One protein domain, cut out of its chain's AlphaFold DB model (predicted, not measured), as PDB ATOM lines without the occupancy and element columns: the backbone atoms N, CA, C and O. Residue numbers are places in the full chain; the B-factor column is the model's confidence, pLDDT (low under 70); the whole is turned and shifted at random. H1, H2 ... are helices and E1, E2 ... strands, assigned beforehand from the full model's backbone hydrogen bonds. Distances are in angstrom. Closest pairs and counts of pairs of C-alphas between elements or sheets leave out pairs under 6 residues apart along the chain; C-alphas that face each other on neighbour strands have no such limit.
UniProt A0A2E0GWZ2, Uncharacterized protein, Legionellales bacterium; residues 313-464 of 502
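What this domain is: This is residues 313 to 464 of the 502 residues of an uncharacterized protein of Legionellales bacterium (UniProt A0A2E0GWZ2). Helix H2 sits in the middle, with a four-stranded sheet on one side of it and helix H3 packed on another, and H3 in turn packs on a separate three-stranded sheet. Helix H1 lies over E1 at one edge of the larger sheet, on the same face as H2, and residues 350 to 355 stick out as the tip of the loop from E2 to E3. The printed part has 152 residues, with three named helices and seven named strands in the order H1, E1, E2, E3, E4, H2, E5, H3, E6, E7. The sheet E1 E2 E3 E4 is antiparallel throughout and the sheet E5 E6 E7 is mixed, and the class is mixed, helices and strands. The whole is compact, with a radius of gyration of the C-alphas of 15.5 A and spans of 43 by 43 by 36 A.

How they stand to each other: H1, residues 313 to 325, is on the sheet of E1, residues 331 to 334, E2, residues 339 to 345, E3, residues 358 to 366, and E4, residues 371 to 377. These strands form a meander, each the antiparallel neighbour of the one before, and the sheet is strongly twisted. N 332 and O 341 are 2.8 A apart between E1 and E2, N 342 and O 361 are 2.9 A apart between E2 and E3, and N 362 and O 375 are 2.8 A apart between E3 and E4, each within hydrogen-bond range. H1 lies over E1 and runs along the strands, at 3 degrees to E1 on the local plane; its closest C-alphas to E1 are those of Phe 322 and Ala 331, 6.8 A apart. H2, residues 384 to 399, is on the same face as H1, at a height over the sheet of 8.0 A. It runs slantwise to the strands, at 45 degrees to E3 on the local plane, and its closest C-alphas to E4 are those of Asn 391 and Ser 374, 5.6 A apart. H1 and H2 are close but not clearly touching, the C-alphas of Leu 318 and Tyr 398 being the closest at 7.2 A. E5, residues 408 to 411, H3, residues 420 to 437, and E6, residues 443 to 450, make a strand-helix-strand unit, two parallel neighbour strands with a helix between, with a right-handed crossover. H2 and H3 touch, run the same way at a steep tilt of 41 degrees, and come closest at the C-alphas of Thr 389 and Ala 429, 4.5 A apart. N 409 and O 447 are within hydrogen-bond range at 2.9 A between E5 and E6. E6 and E7, residues 457 to 462, form an antiparallel hairpin, with N 446 and O 459 at 2.8 A. H3 is on the sheet E5 E6 E7 at a height over it of 9.4 A, and its closest C-alphas to E7 are those of Ala 435 and Thr 462, 5.7 A apart. In H1 and H2 every O i to N i+4 pair is within hydrogen-bond range; in H3, 12 of 14 are.

Where its parts are: H1 runs 18.0 A from C-alpha 313 at (-43.120, -1.660, 3.444). E1 is 10.0 A long, E2 19.5 A, E3 25.9 A and E4 19.4 A. H2 spans 22.7 A from C-alpha 384 at (-19.699, 18.049, -10.563). E5 is 10.2 A long, H3 26.9 A and E6 21.6 A. E7 spans 15.9 A and ends with C-alpha 462 at (-41.368, 23.805, -11.101).

The domain as a whole: The two C-alphas farthest apart are those of Glu 353 and Tyr 454, 46.6 A. The printed part has no cut. The one long link is that from E2 to E3, 12 residues, of which 350 to 355 stand free. The mean pLDDT of the printed part is 71.8, and 62 residues are under 70, among them 320 to 331, 346 to 357 and 414 to 422.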
ATOM      1  N   ILE A 313     -42.123  -2.663   3.848       67.69
ATOM      2  CA  ILE A 313     -43.120  -1.660   3.444       67.69
ATOM      3  C   ILE A 313     -42.437  -0.534   2.662       67.69
ATOM      4  O   ILE A 313     -42.857  -0.206   1.554       67.69
ATOM      5  N   THR A 314     -41.356   0.027   3.207       64.56
ATOM      6  CA  THR A 314     -40.577   1.099   2.576       64.56
ATOM      7  C   THR A 314     -39.945   0.631   1.267       64.56
ATOM      8  O   THR A 314     -39.928   1.384   0.298       64.56
ATOM      9  N   LYS A 315     -39.493  -0.628   1.191       68.50
ATOM     10  CA  LYS A 315     -39.009  -1.230  -0.056       68.50
ATOM     11  C   LYS A 315     -40.098  -1.268  -1.121       68.50
ATOM     12  O   LYS A 315     -39.873  -0.742  -2.201       68.50
ATOM     13  N   LYS A 316     -41.278  -1.820  -0.819       70.19
ATOM     14  CA  LYS A 316     -42.394  -1.856  -1.783       70.19
ATOM     15  C   LYS A 316     -42.806  -0.457  -2.233       70.19
ATOM     16  O   LYS A 316     -43.127  -0.250  -3.399       70.19
ATOM     17  N   GLN A 317     -42.770   0.513  -1.319       69.38
ATOM     18  CA  GLN A 317     -43.030   1.915  -1.631       69.38
ATOM     19  C   GLN A 317     -41.994   2.496  -2.600       69.38
ATOM     20  O   GLN A 317     -42.382   3.125  -3.580       69.38
ATOM     21  N   LEU A 318     -40.703   2.261  -2.358       69.19
ATOM     22  CA  LEU A 318     -39.622   2.674  -3.256       69.19
ATOM     23  C   LEU A 318     -39.717   1.974  -4.617       69.19
ATOM     24  O   LEU A 318     -39.588   2.631  -5.643       69.19
ATOM     25  N   GLU A 319     -39.979   0.666  -4.642       70.12
ATOM     26  CA  GLU A 319     -40.160  -0.102  -5.879       70.12
ATOM     27  C   GLU A 319     -41.315   0.451  -6.719       70.12
ATOM     28  O   GLU A 319     -41.134   0.675  -7.914       70.12
ATOM     29  N   SER A 320     -42.469   0.736  -6.101       69.25
ATOM     30  CA  SER A 320     -43.594   1.389  -6.784       69.25
ATOM     31  C   SER A 320     -43.197   2.774  -7.284       69.25
ATOM     32  O   SER A 320     -43.358   3.065  -8.460       69.25
ATOM     33  N   PHE A 321     -42.584   3.606  -6.435       69.56
ATOM     34  CA  PHE A 321     -42.171   4.958  -6.807       69.56
ATOM     35  C   PHE A 321     -41.239   4.978  -8.025       69.56
ATOM     36  O   PHE A 321     -41.463   5.751  -8.957       69.56
ATOM     37  N   PHE A 322     -40.211   4.124  -8.051       69.00
ATOM     38  CA  PHE A 322     -39.290   4.059  -9.185       69.00
ATOM     39  C   PHE A 322     -39.956   3.482 -10.431       69.00
ATOM     40  O   PHE A 322     -39.765   4.026 -11.515       69.00
ATOM     41  N   LYS A 323     -40.786   2.448 -10.287       67.44
ATOM     42  CA  LYS A 323     -41.514   1.858 -11.413       67.44
ATOM     43  C   LYS A 323     -42.511   2.835 -12.043       67.44
ATOM     44  O   LYS A 323     -42.591   2.913 -13.265       67.44
ATOM     45  N   ASP A 324     -43.236   3.586 -11.218       61.91
ATOM     46  CA  ASP A 324     -44.324   4.465 -11.651       61.91
ATOM     47  C   ASP A 324     -43.815   5.818 -12.166       61.91
ATOM     48  O   ASP A 324     -44.461   6.445 -13.007       61.91
ATOM     49  N   HIS A 325     -42.668   6.291 -11.669       55.09
ATOM     50  CA  HIS A 325     -42.202   7.657 -11.933       55.09
ATOM     51  C   HIS A 325     -40.822   7.759 -12.579       55.09
ATOM     52  O   HIS A 325     -40.486   8.816 -13.116       55.09
ATOM     53  N   TYR A 326     -40.028   6.688 -12.562       61.50
ATOM     54  CA  TYR A 326     -38.690   6.657 -13.154       61.50
ATOM     55  C   TYR A 326     -38.428   5.322 -13.863       61.50
ATOM     56  O   TYR A 326     -37.438   4.661 -13.553       61.50
ATOM     57  N   PRO A 327     -39.249   4.934 -14.858       55.12
ATOM     58  CA  PRO A 327     -39.133   3.633 -15.528       55.12
ATOM     59  C   PRO A 327     -37.769   3.413 -16.205       55.12
ATOM     60  O   PRO A 327     -37.373   2.278 -16.443       55.12
ATOM     61  N   ASN A 328     -37.040   4.500 -16.483       53.25
ATOM     62  CA  ASN A 328     -35.707   4.476 -17.088       53.25
ATOM     63  C   ASN A 328     -34.560   4.430 -16.057       53.25
ATOM     64  O   ASN A 328     -33.400   4.451 -16.450       53.25
ATOM     65  N   HIS A 329     -34.845   4.443 -14.750       59.00
ATOM     66  CA  HIS A 329     -33.821   4.323 -13.709       59.00
ATOM     67  C   HIS A 329     -33.839   2.895 -13.159       59.00
ATOM     68  O   HIS A 329     -34.830   2.463 -12.573       59.00
ATOM     69  N   ASN A 330     -32.726   2.168 -13.298       64.31
ATOM     70  CA  ASN A 330     -32.567   0.872 -12.639       64.31
ATOM     71  C   ASN A 330     -32.270   1.104 -11.154       64.31
ATOM     72  O   ASN A 330     -31.153   1.486 -10.788       64.31
ATOM     73  N   ALA A 331     -33.292   0.912 -10.320       62.59
ATOM     74  CA  ALA A 331     -33.204   0.971  -8.869       62.59
ATOM     75  C   ALA A 331     -33.091  -0.444  -8.286       62.59
ATOM     76  O   ALA A 331     -34.001  -1.256  -8.432       62.59
ATOM     77  N   GLU A 332     -31.994  -0.730  -7.589       73.62
ATOM     78  CA  GLU A 332     -31.796  -1.971  -6.842       73.62
ATOM     79  C   GLU A 332     -31.869  -1.687  -5.339       73.62
ATOM     80  O   GLU A 332     -31.154  -0.829  -4.816       73.62
ATOM     81  N   ILE A 333     -32.739  -2.409  -4.630       64.81
ATOM     82  CA  ILE A 333     -32.974  -2.219  -3.193       64.81
ATOM     83  C   ILE A 333     -32.574  -3.479  -2.437       64.81
ATOM     84  O   ILE A 333     -33.217  -4.524  -2.558       64.81
ATOM     85  N   SER A 334     -31.548  -3.371  -1.597       61.56
ATOM     86  CA  SER A 334     -31.126  -4.458  -0.714       61.56
ATOM     87  C   SER A 334     -31.562  -4.190   0.723       61.56
ATOM     88  O   SER A 334     -31.038  -3.303   1.401       61.56
ATOM     89  N   LEU A 335     -32.493  -5.011   1.215       55.22
ATOM     90  CA  LEU A 335     -32.912  -5.014   2.622       55.22
ATOM     91  C   LEU A 335     -31.790  -5.486   3.555       55.22
ATOM     92  O   LEU A 335     -31.670  -4.999   4.674       55.22
ATOM     93  N   TYR A 336     -30.939  -6.405   3.088       54.38
ATOM     94  CA  TYR A 336     -29.852  -6.972   3.892       54.38
ATOM     95  C   TYR A 336     -28.778  -5.939   4.224       54.38
ATOM     96  O   TYR A 336     -28.231  -5.937   5.324       54.38
ATOM     97  N   THR A 337     -28.487  -5.044   3.281       59.03
ATOM     98  CA  THR A 337     -27.461  -4.011   3.449       59.03
ATOM     99  C   THR A 337     -28.043  -2.633   3.759       59.03
ATOM    100  O   THR A 337     -27.275  -1.715   4.017       59.03
ATOM    101  N   ASN A 338     -29.376  -2.479   3.778       64.56
ATOM    102  CA  ASN A 338     -30.082  -1.191   3.867       64.56
ATOM    103  C   ASN A 338     -29.633  -0.171   2.805       64.56
ATOM    104  O   ASN A 338     -29.662   1.039   3.049       64.56
ATOM    105  N   LYS A 339     -29.240  -0.663   1.625       72.00
ATOM    106  CA  LYS A 339     -28.726   0.150   0.520       72.00
ATOM    107  C   LYS A 339     -29.740   0.242  -0.610       72.00
ATOM    108  O   LYS A 339     -30.296  -0.769  -1.037       72.00
ATOM    109  N   LEU A 340     -29.922   1.459  -1.105       74.56
ATOM    110  CA  LEU A 340     -30.560   1.763  -2.377       74.56
ATOM    111  C   LEU A 340     -29.471   2.120  -3.385       74.56
ATOM    112  O   LEU A 340     -28.761   3.107  -3.195       74.56
ATOM    113  N   THR A 341     -29.378   1.359  -4.464       80.00
ATOM    114  CA  THR A 341     -28.516   1.674  -5.602       80.00
ATOM    115  C   THR A 341     -29.389   2.190  -6.736       80.00
ATOM    116  O   THR A 341     -30.267   1.478  -7.210       80.00
ATOM    117  N   LEU A 342     -29.162   3.427  -7.178       75.62
ATOM    118  CA  LEU A 342     -29.814   3.987  -8.366       75.62
ATOM    119  C   LEU A 342     -28.806   4.115  -9.492       75.62
ATOM    120  O   LEU A 342     -27.757   4.727  -9.302       75.62
ATOM    121  N   THR A 343     -29.151   3.587 -10.659       80.50
ATOM    122  CA  THR A 343     -28.386   3.791 -11.890       80.50
ATOM    123  C   THR A 343     -28.936   5.005 -12.634       80.50
ATOM    124  O   THR A 343     -30.129   5.079 -12.924       80.50
ATOM    125  N   HIS A 344     -28.054   5.951 -12.936       76.25
ATOM    126  CA  HIS A 344     -28.329   7.177 -13.675       76.25
ATOM    127  C   HIS A 344     -27.727   7.058 -15.069       76.25
ATOM    128  O   HIS A 344     -26.563   6.680 -15.210       76.25
ATOM    129  N   GLU A 345     -28.491   7.421 -16.092       71.69
ATOM    130  CA  GLU A 345     -27.976   7.558 -17.452       71.69
ATOM    131  C   GLU A 345     -27.588   9.017 -17.707       71.69
ATOM    132  O   GLU A 345     -28.407   9.926 -17.548       71.69
ATOM    133  N   SER A 346     -26.332   9.261 -18.089       60.62
ATOM    134  CA  SER A 346     -25.898  10.611 -18.462       60.62
ATOM    135  C   SER A 346     -26.436  10.957 -19.855       60.62
ATOM    136  O   SER A 346     -26.370  10.114 -20.758       60.62
ATOM    137  N   PRO A 347     -26.943  12.182 -20.082       52.78
ATOM    138  CA  PRO A 347     -27.391  12.594 -21.404       52.78
ATOM    139  C   PRO A 347     -26.221  12.541 -22.394       52.78
ATOM    140  O   PRO A 347     -25.118  13.006 -22.097       52.78
ATOM    141  N   LYS A 348     -26.459  11.975 -23.585       51.97
ATOM    142  CA  LYS A 348     -25.460  11.945 -24.661       51.97
ATOM    143  C   LYS A 348     -24.982  13.366 -24.939       51.97
ATOM    144  O   LYS A 348     -25.763  14.225 -25.343       51.97
ATOM    145  N   THR A 349     -23.690  13.612 -24.763       47.38
ATOM    146  CA  THR A 349     -23.079  14.812 -25.330       47.38
ATOM    147  C   THR A 349     -22.960  14.584 -26.834       47.38
ATOM    148  O   THR A 349     -22.403  13.576 -27.261       47.38
ATOM    149  N   GLU A 350     -23.480  15.510 -27.647       44.62
ATOM    150  CA  GLU A 350     -23.576  15.435 -29.123       44.62
ATOM    151  C   GLU A 350     -22.237  15.191 -29.864       44.62
ATOM    152  O   GLU A 350     -22.201  15.159 -31.090       44.62
ATOM    153  N   LYS A 351     -21.119  15.042 -29.144       41.09
ATOM    154  CA  LYS A 351     -19.764  14.918 -29.687       41.09
ATOM    155  C   LYS A 351     -19.006  13.648 -29.288       41.09
ATOM    156  O   LYS A 351     -17.860  13.526 -29.705       41.09
ATOM    157  N   SER A 352     -19.578  12.719 -28.514       40.31
ATOM    158  CA  SER A 352     -18.893  11.453 -28.203       40.31
ATOM    159  C   SER A 352     -19.662  10.243 -28.728       40.31
ATOM    160  O   SER A 352     -20.797  10.008 -28.325       40.31
ATOM    161  N   GLU A 353     -19.007   9.446 -29.572       39.41
ATOM    162  CA  GLU A 353     -19.483   8.145 -30.072       39.41
ATOM    163  C   GLU A 353     -19.463   7.029 -29.007       39.41
ATOM    164  O   GLU A 353     -19.793   5.882 -29.298       39.41
ATOM    165  N   THR A 354     -19.081   7.331 -27.764       42.41
ATOM    166  CA  THR A 354     -19.079   6.345 -26.679       42.41
ATOM    167  C   THR A 354     -20.502   6.035 -26.194       42.41
ATOM    168  O   THR A 354     -21.341   6.940 -26.138       42.41
ATOM    169  N   PRO A 355     -20.789   4.764 -25.841       43.34
ATOM    170  CA  PRO A 355     -22.104   4.335 -25.369       43.34
ATOM    171  C   PRO A 355     -22.511   5.106 -24.108       43.34
ATOM    172  O   PRO A 355     -21.657   5.639 -23.406       43.34
ATOM    173  N   ASN A 356     -23.822   5.179 -23.848       52.84
ATOM    174  CA  ASN A 356     -24.424   5.858 -22.697       52.84
ATOM    175  C   ASN A 356     -23.576   5.671 -21.425       52.84
ATOM    176  O   ASN A 356     -23.510   4.570 -20.878       52.84
ATOM    177  N   ASN A 357     -22.933   6.743 -20.953       66.38
ATOM    178  CA  ASN A 357     -22.191   6.714 -19.697       66.38
ATOM    179  C   ASN A 357     -23.206   6.632 -18.555       66.38
ATOM    180  O   ASN A 357     -23.843   7.630 -18.201       66.38
ATOM    181  N   SER A 358     -23.380   5.434 -18.007       73.62
ATOM    182  CA  SER A 358     -24.156   5.220 -16.794       73.62
ATOM    183  C   SER A 358     -23.259   5.313 -15.564       73.62
ATOM    184  O   SER A 358     -22.048   5.082 -15.615       73.62
ATOM    185  N   PHE A 359     -23.857   5.707 -14.447       78.94
ATOM    186  CA  PHE A 359     -23.197   5.712 -13.150       78.94
ATOM    187  C   PHE A 359     -24.190   5.432 -12.040       78.94
ATOM    188  O   PHE A 359     -25.397   5.549 -12.237       78.94
ATOM    189  N   GLN A 360     -23.693   5.066 -10.866       82.94
ATOM    190  CA  GLN A 360     -24.542   4.640  -9.765       82.94
ATOM    191  C   GLN A 360     -24.451   5.598  -8.582       82.94
ATOM    192  O   GLN A 360     -23.403   6.172  -8.298       82.94
ATOM    193  N   THR A 361     -25.552   5.752  -7.858       80.69
ATOM    194  CA  THR A 361     -25.554   6.321  -6.508       80.69
ATOM    195  C   THR A 361     -25.979   5.258  -5.520       80.69
ATOM    196  O   THR A 361     -27.046   4.673  -5.692       80.69
ATOM    197  N   VAL A 362     -25.190   5.056  -4.470       80.69
ATOM    198  CA  VAL A 362     -25.519   4.165  -3.355       80.69
ATOM    199  C   VAL A 362     -25.929   5.019  -2.165       80.69
ATOM    200  O   VAL A 362     -25.134   5.819  -1.675       80.69
ATOM    201  N   THR A 363     -27.175   4.861  -1.729       80.81
ATOM    202  CA  THR A 363     -27.786   5.583  -0.607       80.81
ATOM    203  C   THR A 363     -28.075   4.621   0.538       80.81
ATOM    204  O   THR A 363     -28.666   3.565   0.322       80.81
ATOM    205  N   GLU A 364     -27.673   4.974   1.755       77.94
ATOM    206  CA  GLU A 364     -27.863   4.149   2.950       77.94
ATOM    207  C   GLU A 364     -28.225   4.982   4.181       77.94
ATOM    208  O   GLU A 364     -27.821   6.138   4.320       77.94
ATOM    209  N   TYR A 365     -28.964   4.369   5.104       72.88
ATOM    210  CA  TYR A 365     -29.227   4.936   6.421       72.88
ATOM    211  C   TYR A 365     -28.155   4.491   7.421       72.88
ATOM    212  O   TYR A 365     -28.033   3.307   7.745       72.88
ATOM    213  N   ASN A 366     -27.399   5.449   7.953       68.44
ATOM    214  CA  ASN A 366     -26.452   5.216   9.030       68.44
ATOM    215  C   ASN A 366     -27.194   5.231  10.377       68.44
ATOM    216  O   ASN A 366     -27.607   6.286  10.859       68.44
ATOM    217  N   LYS A 367     -27.341   4.047  10.985       64.12
ATOM    218  CA  LYS A 367     -28.050   3.861  12.262       64.12
ATOM    219  C   LYS A 367     -27.378   4.564  13.444       64.12
ATOM    220  O   LYS A 367     -28.083   4.960  14.362       64.12
ATOM    221  N   GLU A 368     -26.055   4.706  13.425       64.19
ATOM    222  CA  GLU A 368     -25.287   5.311  14.520       64.19
ATOM    223  C   GLU A 368     -25.449   6.830  14.538       64.19
ATOM    224  O   GLU A 368     -25.631   7.427  15.595       64.19
ATOM    225  N   THR A 369     -25.417   7.464  13.363       63.84
ATOM    226  CA  THR A 369     -25.525   8.924  13.239       63.84
ATOM    227  C   THR A 369     -26.951   9.403  12.971       63.84
ATOM    228  O   THR A 369     -27.190  10.608  12.971       63.84
ATOM    229  N   GLY A 370     -27.885   8.496  12.676       64.06
ATOM    230  CA  GLY A 370     -29.258   8.828  12.287       64.06
ATOM    231  C   GLY A 370     -29.367   9.568  10.949       64.06
ATOM    232  O   GLY A 370     -30.331  10.292  10.723       64.06
ATOM    233  N   GLN A 371     -28.368   9.435  10.069       68.81
ATOM    234  CA  GLN A 371     -28.273  10.198   8.815       68.81
ATOM    235  C   GLN A 371     -28.418   9.293   7.594       68.81
ATOM    236  O   GLN A 371     -27.877   8.190   7.572       68.81
ATOM    237  N   ILE A 372     -29.065   9.799   6.544       69.50
ATOM    238  CA  ILE A 372     -29.032   9.183   5.214       69.50
ATOM    239  C   ILE A 372     -27.811   9.726   4.473       69.50
ATOM    240  O   ILE A 372     -27.623  10.940   4.383       69.50
ATOM    241  N   LYS A 373     -26.973   8.830   3.955       75.56
ATOM    242  CA  LYS A 373     -25.758   9.162   3.207       75.56
ATOM    243  C   LYS A 373     -25.875   8.609   1.795       75.56
ATOM    244  O   LYS A 373     -26.306   7.476   1.621       75.56
ATOM    245  N   SER A 374     -25.481   9.402   0.801       79.31
ATOM    246  CA  SER A 374     -25.407   8.974  -0.598       79.31
ATOM    247  C   SER A 374     -24.020   9.229  -1.169       79.31
ATOM    248  O   SER A 374     -23.436  10.296  -0.965       79.31
ATOM    249  N   HIS A 375     -23.513   8.257  -1.924       81.62
ATOM    250  CA  HIS A 375     -22.223   8.327  -2.599       81.62
ATOM    251  C   HIS A 375     -22.358   7.918  -4.065       81.62
ATOM    252  O   HIS A 375     -23.118   7.009  -4.395       81.62
ATOM    253  N   VAL A 376     -21.597   8.573  -4.944       79.38
ATOM    254  CA  VAL A 376     -21.555   8.250  -6.377       79.38
ATOM    255  C   VAL A 376     -20.466   7.209  -6.625       79.38
ATOM    256  O   VAL A 376     -19.316   7.429  -6.249       79.38
ATOM    257  N   LEU A 377     -20.819   6.122  -7.304       81.06
ATOM    258  CA  LEU A 377     -19.905   5.146  -7.886       81.06
ATOM    259  C   LEU A 377     -19.877   5.362  -9.400       81.06
ATOM    260  O   LEU A 377     -20.906   5.283 -10.073       81.06
ATOM    261  N   SER A 378     -18.707   5.693  -9.935       76.75
ATOM    262  CA  SER A 378     -18.542   5.929 -11.364       76.75
ATOM    263  C   SER A 378     -17.111   5.682 -11.809       76.75
ATOM    264  O   SER A 378     -16.183   6.248 -11.230       76.75
ATOM    265  N   ASP A 379     -16.978   4.929 -12.898       68.94
ATOM    266  CA  ASP A 379     -15.721   4.720 -13.619       68.94
ATOM    267  C   ASP A 379     -15.536   5.730 -14.771       68.94
ATOM    268  O   ASP A 379     -14.536   5.698 -15.487       68.94
ATOM    269  N   CYS A 380     -16.495   6.645 -14.964       67.06
ATOM    270  CA  CYS A 380     -16.514   7.614 -16.055       67.06
ATOM    271  C   CYS A 380     -16.409   9.069 -15.561       67.06
ATOM    272  O   CYS A 380     -16.716   9.426 -14.420       67.06
ATOM    273  N   ALA A 381     -15.930   9.955 -16.438       71.88
ATOM    274  CA  ALA A 381     -15.817  11.376 -16.131       71.88
ATOM    275  C   ALA A 381     -17.206  12.040 -16.152       71.88
ATOM    276  O   ALA A 381     -17.731  12.354 -17.216       71.88
ATOM    277  N   ILE A 382     -17.785  12.269 -14.969       73.44
ATOM    278  CA  ILE A 382     -19.076  12.957 -14.785       73.44
ATOM    279  C   ILE A 382     -18.853  14.365 -14.235       73.44
ATOM    280  O   ILE A 382     -17.971  14.575 -13.388       73.44
ATOM    281  N   SER A 383     -19.683  15.322 -14.655       81.00
ATOM    282  CA  SER A 383     -19.610  16.690 -14.147       81.00
ATOM    283  C   SER A 383     -19.965  16.781 -12.657       81.00
ATOM    284  O   SER A 383     -20.751  16.011 -12.105       81.00
ATOM    285  N   THR A 384     -19.407  17.783 -11.978       80.00
ATOM    286  CA  THR A 384     -19.699  18.049 -10.563       80.00
ATOM    287  C   THR A 384     -21.184  18.325 -10.311       80.00
ATOM    288  O   THR A 384     -21.706  17.921  -9.275       80.00
ATOM    289  N   GLN A 385     -21.868  18.989 -11.249       81.69
ATOM    290  CA  GLN A 385     -23.303  19.255 -11.143       81.69
ATOM    291  C   GLN A 385     -24.101  17.953 -11.170       81.69
ATOM    292  O   GLN A 385     -24.902  17.730 -10.274       81.69
ATOM    293  N   GLU A 386     -23.846  17.073 -12.138       79.00
ATOM    294  CA  GLU A 386     -24.564  15.799 -12.268       79.00
ATOM    295  C   GLU A 386     -24.361  14.901 -11.046       79.00
ATOM    296  O   GLU A 386     -25.328  14.331 -10.546       79.00
ATOM    297  N   LYS A 387     -23.137  14.843 -10.501       78.62
ATOM    298  CA  LYS A 387     -22.853  14.118  -9.251       78.62
ATOM    299  C   LYS A 387     -23.682  14.650  -8.079       78.62
ATOM    300  O   LYS A 387     -24.240  13.862  -7.317       78.62
ATOM    301  N   LEU A 388     -23.773  15.975  -7.932       81.00
ATOM    302  CA  LEU A 388     -24.590  16.606  -6.891       81.00
ATOM    303  C   LEU A 388     -26.080  16.339  -7.117       81.00
ATOM    304  O   LEU A 388     -26.764  15.922  -6.186       81.00
ATOM    305  N   THR A 389     -26.567  16.521  -8.344       82.62
ATOM    306  CA  THR A 389     -27.972  16.309  -8.699       82.62
ATOM    307  C   THR A 389     -28.397  14.872  -8.402       82.62
ATOM    308  O   THR A 389     -29.445  14.647  -7.795       82.62
ATOM    309  N   ALA A 390     -27.571  13.898  -8.790       77.56
ATOM    310  CA  ALA A 390     -27.833  12.485  -8.561       77.56
ATOM    311  C   ALA A 390     -27.868  12.140  -7.066       77.56
ATOM    312  O   ALA A 390     -28.819  11.501  -6.627       77.56
ATOM    313  N   ASN A 391     -26.900  12.622  -6.276       81.75
ATOM    314  CA  ASN A 391     -26.854  12.386  -4.827       81.75
ATOM    315  C   ASN A 391     -28.020  13.031  -4.068       81.75
ATOM    316  O   ASN A 391     -28.574  12.433  -3.148       81.75
ATOM    317  N   ILE A 392     -28.383  14.267  -4.413       81.62
ATOM    318  CA  ILE A 392     -29.498  14.968  -3.769       81.62
ATOM    319  C   ILE A 392     -30.809  14.248  -4.102       81.62
ATOM    320  O   ILE A 392     -31.625  13.990  -3.218       81.62
ATOM    321  N   PHE A 393     -30.987  13.879  -5.372       82.19
ATOM    322  CA  PHE A 393     -32.155  13.139  -5.831       82.19
ATOM    323  C   PHE A 393     -32.274  11.768  -5.154       82.19
ATOM    324  O   PHE A 393     -33.345  11.444  -4.644       82.19
ATOM    325  N   SER A 394     -31.194  10.981  -5.103       76.81
ATOM    326  CA  SER A 394     -31.199   9.651  -4.480       76.81
ATOM    327  C   SER A 394     -31.507   9.723  -2.984       76.81
ATOM    328  O   SER A 394     -32.333   8.958  -2.492       76.81
ATOM    329  N   THR A 395     -30.925  10.702  -2.285       80.75
ATOM    330  CA  THR A 395     -31.145  10.930  -0.851       80.75
ATOM    331  C   THR A 395     -32.612  11.236  -0.551       80.75
ATOM    332  O   THR A 395     -33.205  10.609   0.325       80.75
ATOM    333  N   TYR A 396     -33.229  12.165  -1.289       79.75
ATOM    334  CA  TYR A 396     -34.631  12.520  -1.051       79.75
ATOM    335  C   TYR A 396     -35.615  11.472  -1.565       79.75
ATOM    336  O   TYR A 396     -36.640  11.266  -0.926       79.75
ATOM    337  N   SER A 397     -35.297  10.765  -2.650       75.12
ATOM    338  CA  SER A 397     -36.115   9.635  -3.117       75.12
ATOM    339  C   SER A 397     -36.136   8.503  -2.090       75.12
ATOM    340  O   SER A 397     -37.182   7.914  -1.851       75.12
ATOM    341  N   TYR A 398     -34.996   8.236  -1.440       73.94
ATOM    342  CA  TYR A 398     -34.904   7.280  -0.335       73.94
ATOM    343  C   TYR A 398     -35.730   7.725   0.878       73.94
ATOM    344  O   TYR A 398     -36.408   6.914   1.503       73.94
ATOM    345  N   ALA A 399     -35.672   9.017   1.211       73.38
ATOM    346  CA  ALA A 399     -36.337   9.578   2.382       73.38
ATOM    347  C   ALA A 399     -37.848   9.822   2.190       73.38
ATOM    348  O   ALA A 399     -38.596   9.859   3.163       73.38
ATOM    349  N   TYR A 400     -38.311  10.017   0.956       72.06
ATOM    350  CA  TYR A 400     -39.696  10.398   0.670       72.06
ATOM    351  C   TYR A 400     -40.236   9.682  -0.580       72.06
ATOM    352  O   TYR A 400     -40.633  10.341  -1.541       72.06
ATOM    353  N   PRO A 401     -40.264   8.333  -0.602       63.38
ATOM    354  CA  PRO A 401     -40.665   7.585  -1.790       63.38
ATOM    355  C   PRO A 401     -42.134   7.786  -2.159       63.38
ATOM    356  O   PRO A 401     -42.454   7.859  -3.328       63.38
ATOM    357  N   ASN A 402     -43.044   7.906  -1.194       60.75
ATOM    358  CA  ASN A 402     -44.483   8.079  -1.462       60.75
ATOM    359  C   ASN A 402     -45.136   9.096  -0.524       60.75
ATOM    360  O   ASN A 402     -46.346   9.084  -0.307       60.75
ATOM    361  N   THR A 403     -44.321   9.958   0.071       63.69
ATOM    362  CA  THR A 403     -44.768  11.039   0.938       63.69
ATOM    363  C   THR A 403     -44.534  12.363   0.240       63.69
ATOM    364  O   THR A 403     -43.637  12.517  -0.589       63.69
ATOM    365  N   GLU A 404     -45.385  13.331   0.552       68.69
ATOM    366  CA  GLU A 404     -45.180  14.684   0.076       68.69
ATOM    367  C   GLU A 404     -43.852  15.215   0.625       68.69
ATOM    368  O   GLU A 404     -43.601  15.156   1.830       68.69
ATOM    369  N   LEU A 405     -42.990  15.709  -0.271       74.31
ATOM    370  CA  LEU A 405     -41.750  16.363   0.134       74.31
ATOM    371  C   LEU A 405     -42.082  17.524   1.079       74.31
ATOM    372  O   LEU A 405     -42.888  18.382   0.700       74.31
ATOM    373  N   PRO A 406     -41.457  17.589   2.264       75.38
ATOM    374  CA  PRO A 406     -41.707  18.679   3.186       75.38
ATOM    375  C   PRO A 406     -41.198  19.998   2.601       75.38
ATOM    376  O   PRO A 406     -40.205  20.038   1.872       75.38
ATOM    377  N   GLU A 407     -41.855  21.099   2.966       75.50
ATOM    378  CA  GLU A 407     -41.438  22.446   2.560       75.50
ATOM    379  C   GLU A 407     -40.057  22.808   3.114       75.50
ATOM    380  O   GLU A 407     -39.351  23.618   2.523       75.50
ATOM    381  N   LYS A 408     -39.654  22.193   4.233       78.50
ATOM    382  CA  LYS A 408     -38.356  22.409   4.874       78.50
ATOM    383  C   LYS A 408     -37.469  21.186   4.714       78.50
ATOM    384  O   LYS A 408     -37.827  20.093   5.150       78.50
ATOM    385  N   LEU A 409     -36.296  21.384   4.124       78.81
ATOM    386  CA  LEU A 409     -35.336  20.326   3.829       78.81
ATOM    387  C   LEU A 409     -33.983  20.642   4.466       78.81
ATOM    388  O   LEU A 409     -33.519  21.778   4.420       78.81
ATOM    389  N   ASN A 410     -33.329  19.630   5.032       75.94
ATOM    390  CA  ASN A 410     -32.007  19.763   5.641       75.94
ATOM    391  C   ASN A 410     -30.998  18.934   4.850       75.94
ATOM    392  O   ASN A 410     -31.166  17.722   4.717       75.94
ATOM    393  N   LEU A 411     -29.941  19.579   4.354       75.94
ATOM    394  CA  LEU A 411     -28.907  18.936   3.555       75.94
ATOM    395  C   LEU A 411     -27.521  19.148   4.171       75.94
ATOM    396  O   LEU A 411     -27.110  20.276   4.434       75.94
ATOM    397  N   GLY A 412     -26.778  18.058   4.358       70.62
ATOM    398  CA  GLY A 412     -25.347  18.106   4.656       70.62
ATOM    399  C   GLY A 412     -24.537  18.032   3.363       70.62
ATOM    400  O   GLY A 412     -24.677  17.065   2.616       70.62
ATOM    401  N   ILE A 413     -23.688  19.021   3.088       70.31
ATOM    402  CA  ILE A 413     -22.764  19.021   1.945       70.31
ATOM    403  C   ILE A 413     -21.355  19.411   2.387       70.31
ATOM    404  O   ILE A 413     -21.169  20.071   3.402       70.31
ATOM    405  N   ALA A 414     -20.344  19.052   1.602       68.56
ATOM    406  CA  ALA A 414     -18.979  19.487   1.882       68.56
ATOM    407  C   ALA A 414     -18.821  21.013   1.721       68.56
ATOM    408  O   ALA A 414     -19.296  21.584   0.735       68.56
ATOM    409  N   ASP A 415     -18.070  21.649   2.626       64.56
ATOM    410  CA  ASP A 415     -17.861  23.110   2.670       64.56
ATOM    411  C   ASP A 415     -17.309  23.695   1.365       64.56
ATOM    412  O   ASP A 415     -17.596  24.830   0.987       64.56
ATOM    413  N   ALA A 416     -16.586  22.881   0.594       63.47
ATOM    414  CA  ALA A 416     -16.067  23.244  -0.720       63.47
ATOM    415  C   ALA A 416     -17.154  23.651  -1.741       63.47
ATOM    416  O   ALA A 416     -16.809  24.183  -2.799       63.47
ATOM    417  N   PHE A 417     -18.438  23.390  -1.465       64.81
ATOM    418  CA  PHE A 417     -19.582  23.787  -2.292       64.81
ATOM    419  C   PHE A 417     -20.291  25.066  -1.822       64.81
ATOM    420  O   PHE A 417     -21.186  25.542  -2.518       64.81
ATOM    421  N   LEU A 418     -19.879  25.651  -0.692       64.56
ATOM    422  CA  LEU A 418     -20.517  26.830  -0.095       64.56
ATOM    423  C   LEU A 418     -19.998  28.170  -0.642       64.56
ATOM    424  O   LEU A 418     -20.508  29.224  -0.273       64.56
ATOM    425  N   HIS A 419     -19.008  28.161  -1.542       57.12
ATOM    426  CA  HIS A 419     -18.316  29.379  -1.973       57.12
ATOM    427  C   HIS A 419     -18.262  29.556  -3.498       57.12
ATOM    428  O   HIS A 419     -18.101  28.599  -4.262       57.12
ATOM    429  N   GLY A 420     -18.349  30.817  -3.941       66.00
ATOM    430  CA  GLY A 420     -18.111  31.239  -5.325       66.00
ATOM    431  C   GLY A 420     -18.991  30.534  -6.364       66.00
ATOM    432  O   GLY A 420     -20.181  30.297  -6.150       66.00
ATOM    433  N   ASP A 421     -18.396  30.169  -7.502       68.50
ATOM    434  CA  ASP A 421     -19.102  29.511  -8.611       68.50
ATOM    435  C   ASP A 421     -19.690  28.141  -8.230       68.50
ATOM    436  O   ASP A 421     -20.668  27.693  -8.828       68.50
ATOM    437  N   ARG A 422     -19.151  27.484  -7.194       68.75
ATOM    438  CA  ARG A 422     -19.629  26.170  -6.741       68.75
ATOM    439  C   ARG A 422     -20.959  26.249  -5.997       68.75
ATOM    440  O   ARG A 422     -21.758  25.324  -6.126       68.75
ATOM    441  N   TYR A 423     -21.245  27.370  -5.332       75.62
ATOM    442  CA  TYR A 423     -22.565  27.628  -4.752       75.62
ATOM    443  C   TYR A 423     -23.646  27.712  -5.836       75.62
ATOM    444  O   TYR A 423     -24.755  27.203  -5.678       75.62
ATOM    445  N   ARG A 424     -23.314  28.295  -6.996       79.12
ATOM    446  CA  ARG A 424     -24.221  28.322  -8.150       79.12
ATOM    447  C   ARG A 424     -24.472  26.919  -8.698       79.12
ATOM    448  O   ARG A 424     -25.622  26.587  -8.975       79.12
ATOM    449  N   THR A 425     -23.423  26.105  -8.820       79.81
ATOM    450  CA  THR A 425     -23.530  24.698  -9.234       79.81
ATOM    451  C   THR A 425     -24.425  23.902  -8.288       79.81
ATOM    452  O   THR A 425     -25.305  23.176  -8.738       79.81
ATOM    453  N   LEU A 426     -24.253  24.090  -6.980       82.25
ATOM    454  CA  LEU A 426     -25.089  23.479  -5.955       82.25
ATOM    455  C   LEU A 426     -26.551  23.927  -6.054       82.25
ATOM    456  O   LEU A 426     -27.450  23.093  -6.024       82.25
ATOM    457  N   ARG A 427     -26.803  25.233  -6.195       84.94
ATOM    458  CA  ARG A 427     -28.164  25.771  -6.321       84.94
ATOM    459  C   ARG A 427     -28.879  25.222  -7.553       84.94
ATOM    460  O   ARG A 427     -30.069  24.928  -7.486       84.94
ATOM    461  N   GLN A 428     -28.154  25.079  -8.662       86.00
ATOM    462  CA  GLN A 428     -28.691  24.460  -9.868       86.00
ATOM    463  C   GLN A 428     -28.982  22.973  -9.642       86.00
ATOM    464  O   GLN A 428     -30.080  22.532  -9.956       86.00
ATOM    465  N   ALA A 429     -28.055  22.233  -9.028       85.56
ATOM    466  CA  ALA A 429     -28.262  20.826  -8.702       85.56
ATOM    467  C   ALA A 429     -29.484  20.612  -7.793       85.56
ATOM    468  O   ALA A 429     -30.303  19.746  -8.071       85.56
ATOM    469  N   LEU A 430     -29.668  21.451  -6.764       87.44
ATOM    470  CA  LEU A 430     -30.853  21.433  -5.900       87.44
ATOM    471  C   LEU A 430     -32.147  21.637  -6.695       87.44
ATOM    472  O   LEU A 430     -33.108  20.898  -6.503       87.44
ATOM    473  N   ASN A 431     -32.168  22.624  -7.592       89.19
ATOM    474  CA  ASN A 431     -33.328  22.886  -8.436       89.19
ATOM    475  C   ASN A 431     -33.632  21.695  -9.360       89.19
ATOM    476  O   ASN A 431     -34.771  21.244  -9.412       89.19
ATOM    477  N   ASP A 432     -32.613  21.153 -10.031       85.12
ATOM    478  CA  ASP A 432     -32.760  20.029 -10.961       85.12
ATOM    479  C   ASP A 432     -33.230  18.754 -10.234       85.12
ATOM    480  O   ASP A 432     -34.100  18.038 -10.730       85.12
ATOM    481  N   SER A 433     -32.690  18.467  -9.044       85.88
ATOM    482  CA  SER A 433     -33.091  17.309  -8.234       85.88
ATOM    483  C   SER A 433     -34.517  17.433  -7.715       85.88
ATOM    484  O   SER A 433     -35.285  16.480  -7.819       85.88
ATOM    485  N   LEU A 434     -34.886  18.589  -7.158       86.06
ATOM    486  CA  LEU A 434     -36.226  18.799  -6.613       86.06
ATOM    487  C   LEU A 434     -37.280  18.861  -7.720       86.06
ATOM    488  O   LEU A 434     -38.380  18.350  -7.534       86.06
ATOM    489  N   ALA A 435     -36.943  19.409  -8.892       85.25
ATOM    490  CA  ALA A 435     -37.849  19.442 -10.037       85.25
ATOM    491  C   ALA A 435     -38.249  18.026 -10.450       85.25
ATOM    492  O   ALA A 435     -39.426  17.759 -10.679       85.25
ATOM    493  N   LYS A 436     -37.293  17.088 -10.431       79.12
ATOM    494  CA  LYS A 436     -37.569  15.676 -10.709       79.12
ATOM    495  C   LYS A 436     -38.538  15.046  -9.719       79.12
ATOM    496  O   LYS A 436     -39.179  14.083 -10.110       79.12
ATOM    497  N   LEU A 437     -38.646  15.545  -8.487       77.31
ATOM    498  CA  LEU A 437     -39.480  14.968  -7.424       77.31
ATOM    499  C   LEU A 437     -40.871  15.618  -7.314       77.31
ATOM    500  O   LEU A 437     -41.792  15.013  -6.765       77.31
ATOM    501  N   VAL A 438     -41.043  16.834  -7.833       82.19
ATOM    502  CA  VAL A 438     -42.317  17.572  -7.820       82.19
ATOM    503  C   VAL A 438     -43.142  17.233  -9.071       82.19
ATOM    504  O   VAL A 438     -42.560  17.182 -10.160       82.19
ATOM    505  N   PRO A 439     -44.474  17.025  -8.962       81.94
ATOM    506  CA  PRO A 439     -45.335  16.744 -10.112       81.94
ATOM    507  C   PRO A 439     -45.235  17.803 -11.211       81.94
ATOM    508  O   PRO A 439     -45.042  18.989 -10.947       81.94
ATOM    509  N   LYS A 440     -45.386  17.367 -12.460       83.12
ATOM    510  CA  LYS A 440     -45.207  18.190 -13.652       83.12
ATOM    511  C   LYS A 440     -46.112  19.415 -13.595       83.12
ATOM    512  O   LYS A 440     -47.298  19.300 -13.278       83.12
ATOM    513  N   ASP A 441     -45.516  20.566 -13.889       82.19
ATOM    514  CA  ASP A 441     -46.140  21.894 -13.904       82.19
ATOM    515  C   ASP A 441     -46.552  22.447 -12.526       82.19
ATOM    516  O   ASP A 441     -46.887  23.632 -12.421       82.19
ATOM    517  N   ASP A 442     -46.448  21.655 -11.453       82.50
ATOM    518  CA  ASP A 442     -46.678  22.148 -10.099       82.50
ATOM    519  C   ASP A 442     -45.493  22.998  -9.646       82.50
ATOM    520  O   ASP A 442     -44.326  22.687  -9.899       82.50
ATOM    521  N   LYS A 443     -45.791  24.087  -8.937       86.69
ATOM    522  CA  LYS A 443     -44.777  24.948  -8.332       86.69
ATOM    523  C   LYS A 443     -44.781  24.750  -6.834       86.69
ATOM    524  O   LYS A 443     -45.792  25.000  -6.185       86.69
ATOM    525  N   LYS A 444     -43.633  24.360  -6.290       85.31
ATOM    526  CA  LYS A 444     -43.433  24.235  -4.846       85.31
ATOM    527  C   LYS A 444     -42.272  25.093  -4.387       85.31
ATOM    528  O   LYS A 444     -41.249  25.190  -5.065       85.31
ATOM    529  N   ALA A 445     -42.464  25.747  -3.249       86.81
ATOM    530  CA  ALA A 445     -41.413  26.472  -2.563       86.81
ATOM    531  C   ALA A 445     -40.787  25.556  -1.511       86.81
ATOM    532  O   ALA A 445     -41.496  24.918  -0.741       86.81
ATOM    533  N   PHE A 446     -39.462  25.515  -1.498       84.25
ATOM    534  CA  PHE A 446     -38.673  24.783  -0.524       84.25
ATOM    535  C   PHE A 446     -37.763  25.750   0.221       84.25
ATOM    536  O   PHE A 446     -37.118  26.606  -0.388       84.25
ATOM    537  N   GLU A 447     -37.696  25.589   1.532       83.62
ATOM    538  CA  GLU A 447     -36.739  26.203   2.437       83.62
ATOM    539  C   GLU A 447     -35.664  25.155   2.758       83.62
ATOM    540  O   GLU A 447     -35.927  24.148   3.413       83.62
ATOM    541  N   ILE A 448     -34.453  25.350   2.234       80.44
ATOM    542  CA  ILE A 448     -33.377  24.357   2.294       80.44
ATOM    543  C   ILE A 448     -32.276  24.864   3.215       80.44
ATOM    544  O   ILE A 448     -31.558  25.808   2.883       80.44
ATOM    545  N   THR A 449     -32.107  24.207   4.354       77.25
ATOM    546  CA  THR A 449     -31.018  24.475   5.294       77.25
ATOM    547  C   THR A 449     -29.816  23.620   4.926       77.25
ATOM    548  O   THR A 449     -29.923  22.398   4.819       77.25
ATOM    549  N   ILE A 450     -28.652  24.245   4.758       74.38
ATOM    550  CA  ILE A 450     -27.415  23.548   4.398       74.38
ATOM    551  C   ILE A 450     -26.462  23.558   5.583       74.38
ATOM    552  O   ILE A 450     -26.204  24.626   6.121       74.38
ATOM    553  N   ASN A 451     -25.932  22.402   5.987       69.38
ATOM    554  CA  ASN A 451     -24.992  22.268   7.113       69.38
ATOM    555  C   ASN A 451     -25.475  22.963   8.401       69.38
ATOM    556  O   ASN A 451     -24.669  23.486   9.162       69.38
ATOM    557  N   GLN A 452     -26.795  22.999   8.629       61.69
ATOM    558  CA  GLN A 452     -27.419  23.728   9.747       61.69
ATOM    559  C   GLN A 452     -27.105  25.239   9.761       61.69
ATOM    560  O   GLN A 452     -27.190  25.890  10.800       61.69
ATOM    561  N   ALA A 453     -26.757  25.818   8.607       55.88
ATOM    562  CA  ALA A 453     -26.522  27.246   8.470       55.88
ATOM    563  C   ALA A 453     -27.777  28.051   8.833       55.88
ATOM    564  O   ALA A 453     -28.900  27.689   8.490       55.88
ATOM    565  N   TYR A 454     -27.569  29.199   9.480       43.41
ATOM    566  CA  TYR A 454     -28.643  30.054   9.991       43.41
ATOM    567  C   TYR A 454     -29.511  30.709   8.902       43.41
ATOM    568  O   TYR A 454     -30.580  31.229   9.215       43.41
ATOM    569  N   ALA A 455     -29.060  30.730   7.643       60.94
ATOM    570  CA  ALA A 455     -29.801  31.306   6.525       60.94
ATOM    571  C   ALA A 455     -30.198  30.206   5.527       60.94
ATOM    572  O   ALA A 455     -29.346  29.741   4.764       60.94
ATOM    573  N   PRO A 456     -31.471  29.784   5.512       71.62
ATOM    574  CA  PRO A 456     -31.936  28.784   4.568       71.62
ATOM    575  C   PRO A 456     -32.059  29.363   3.156       71.62
ATOM    576  O   PRO A 456     -32.348  30.545   2.949       71.62
ATOM    577  N   ILE A 457     -31.854  28.507   2.159       77.12
ATOM    578  CA  ILE A 457     -32.061  28.843   0.754       77.12
ATOM    579  C   ILE A 457     -33.525  28.613   0.415       77.12
ATOM    580  O   ILE A 457     -34.006  27.485   0.452       77.12
ATOM    581  N   THR A 458     -34.214  29.665  -0.013       82.94
ATOM    582  CA  THR A 458     -35.545  29.521  -0.604       82.94
ATOM    583  C   THR A 458     -35.432  29.226  -2.101       82.94
ATOM    584  O   THR A 458     -34.863  30.017  -2.865       82.94
ATOM    585  N   LEU A 459     -35.984  28.093  -2.537       84.31
ATOM    586  CA  LEU A 459     -36.096  27.708  -3.943       84.31
ATOM    587  C   LEU A 459     -37.555  27.486  -4.316       84.31
ATOM    588  O   LEU A 459     -38.232  26.654  -3.727       84.31
ATOM    589  N   THR A 460     -38.027  28.194  -5.338       88.19
ATOM    590  CA  THR A 460     -39.295  27.866  -5.995       88.19
ATOM    591  C   THR A 460     -38.994  27.010  -7.210       88.19
ATOM    592  O   THR A 460     -38.365  27.474  -8.162       88.19
ATOM    593  N   VAL A 461     -39.438  25.764  -7.160       88.12
ATOM    594  CA  VAL A 461     -39.136  24.734  -8.144       88.12
ATOM    595  C   VAL A 461     -40.407  24.418  -8.920       88.12
ATOM    596  O   VAL A 461     -41.481  24.298  -8.333       88.12
ATOM    597  N   THR A 462     -40.289  24.316 -10.244       87.62
ATOM    598  CA  THR A 462     -41.368  23.805 -11.101       87.62
ATOM    599  C   THR A 462     -41.097  22.335 -11.369       87.62
ATOM    600  O   THR A 462     -40.000  21.989 -11.808       87.62
ATOM    601  N   GLY A 463     -42.064  21.484 -11.061       83.06
ATOM    602  CA  GLY A 463     -41.914  20.047 -11.170       83.06
ATOM    603  C   GLY A 463     -41.855  19.552 -12.607       83.06
ATOM    604  O   GLY A 463     -42.453  20.123 -13.522       83.06
ATOM    605  N   THR A 464     -41.129  18.456 -12.791       80.56
ATOM    606  CA  THR A 464     -40.983  17.727 -14.054       80.56
ATOM    607  C   THR A 464     -41.379  16.259 -13.916       80.56
ATOM    608  O   THR A 464     -41.325  15.534 -14.904       80.56
TER     609      THR A 464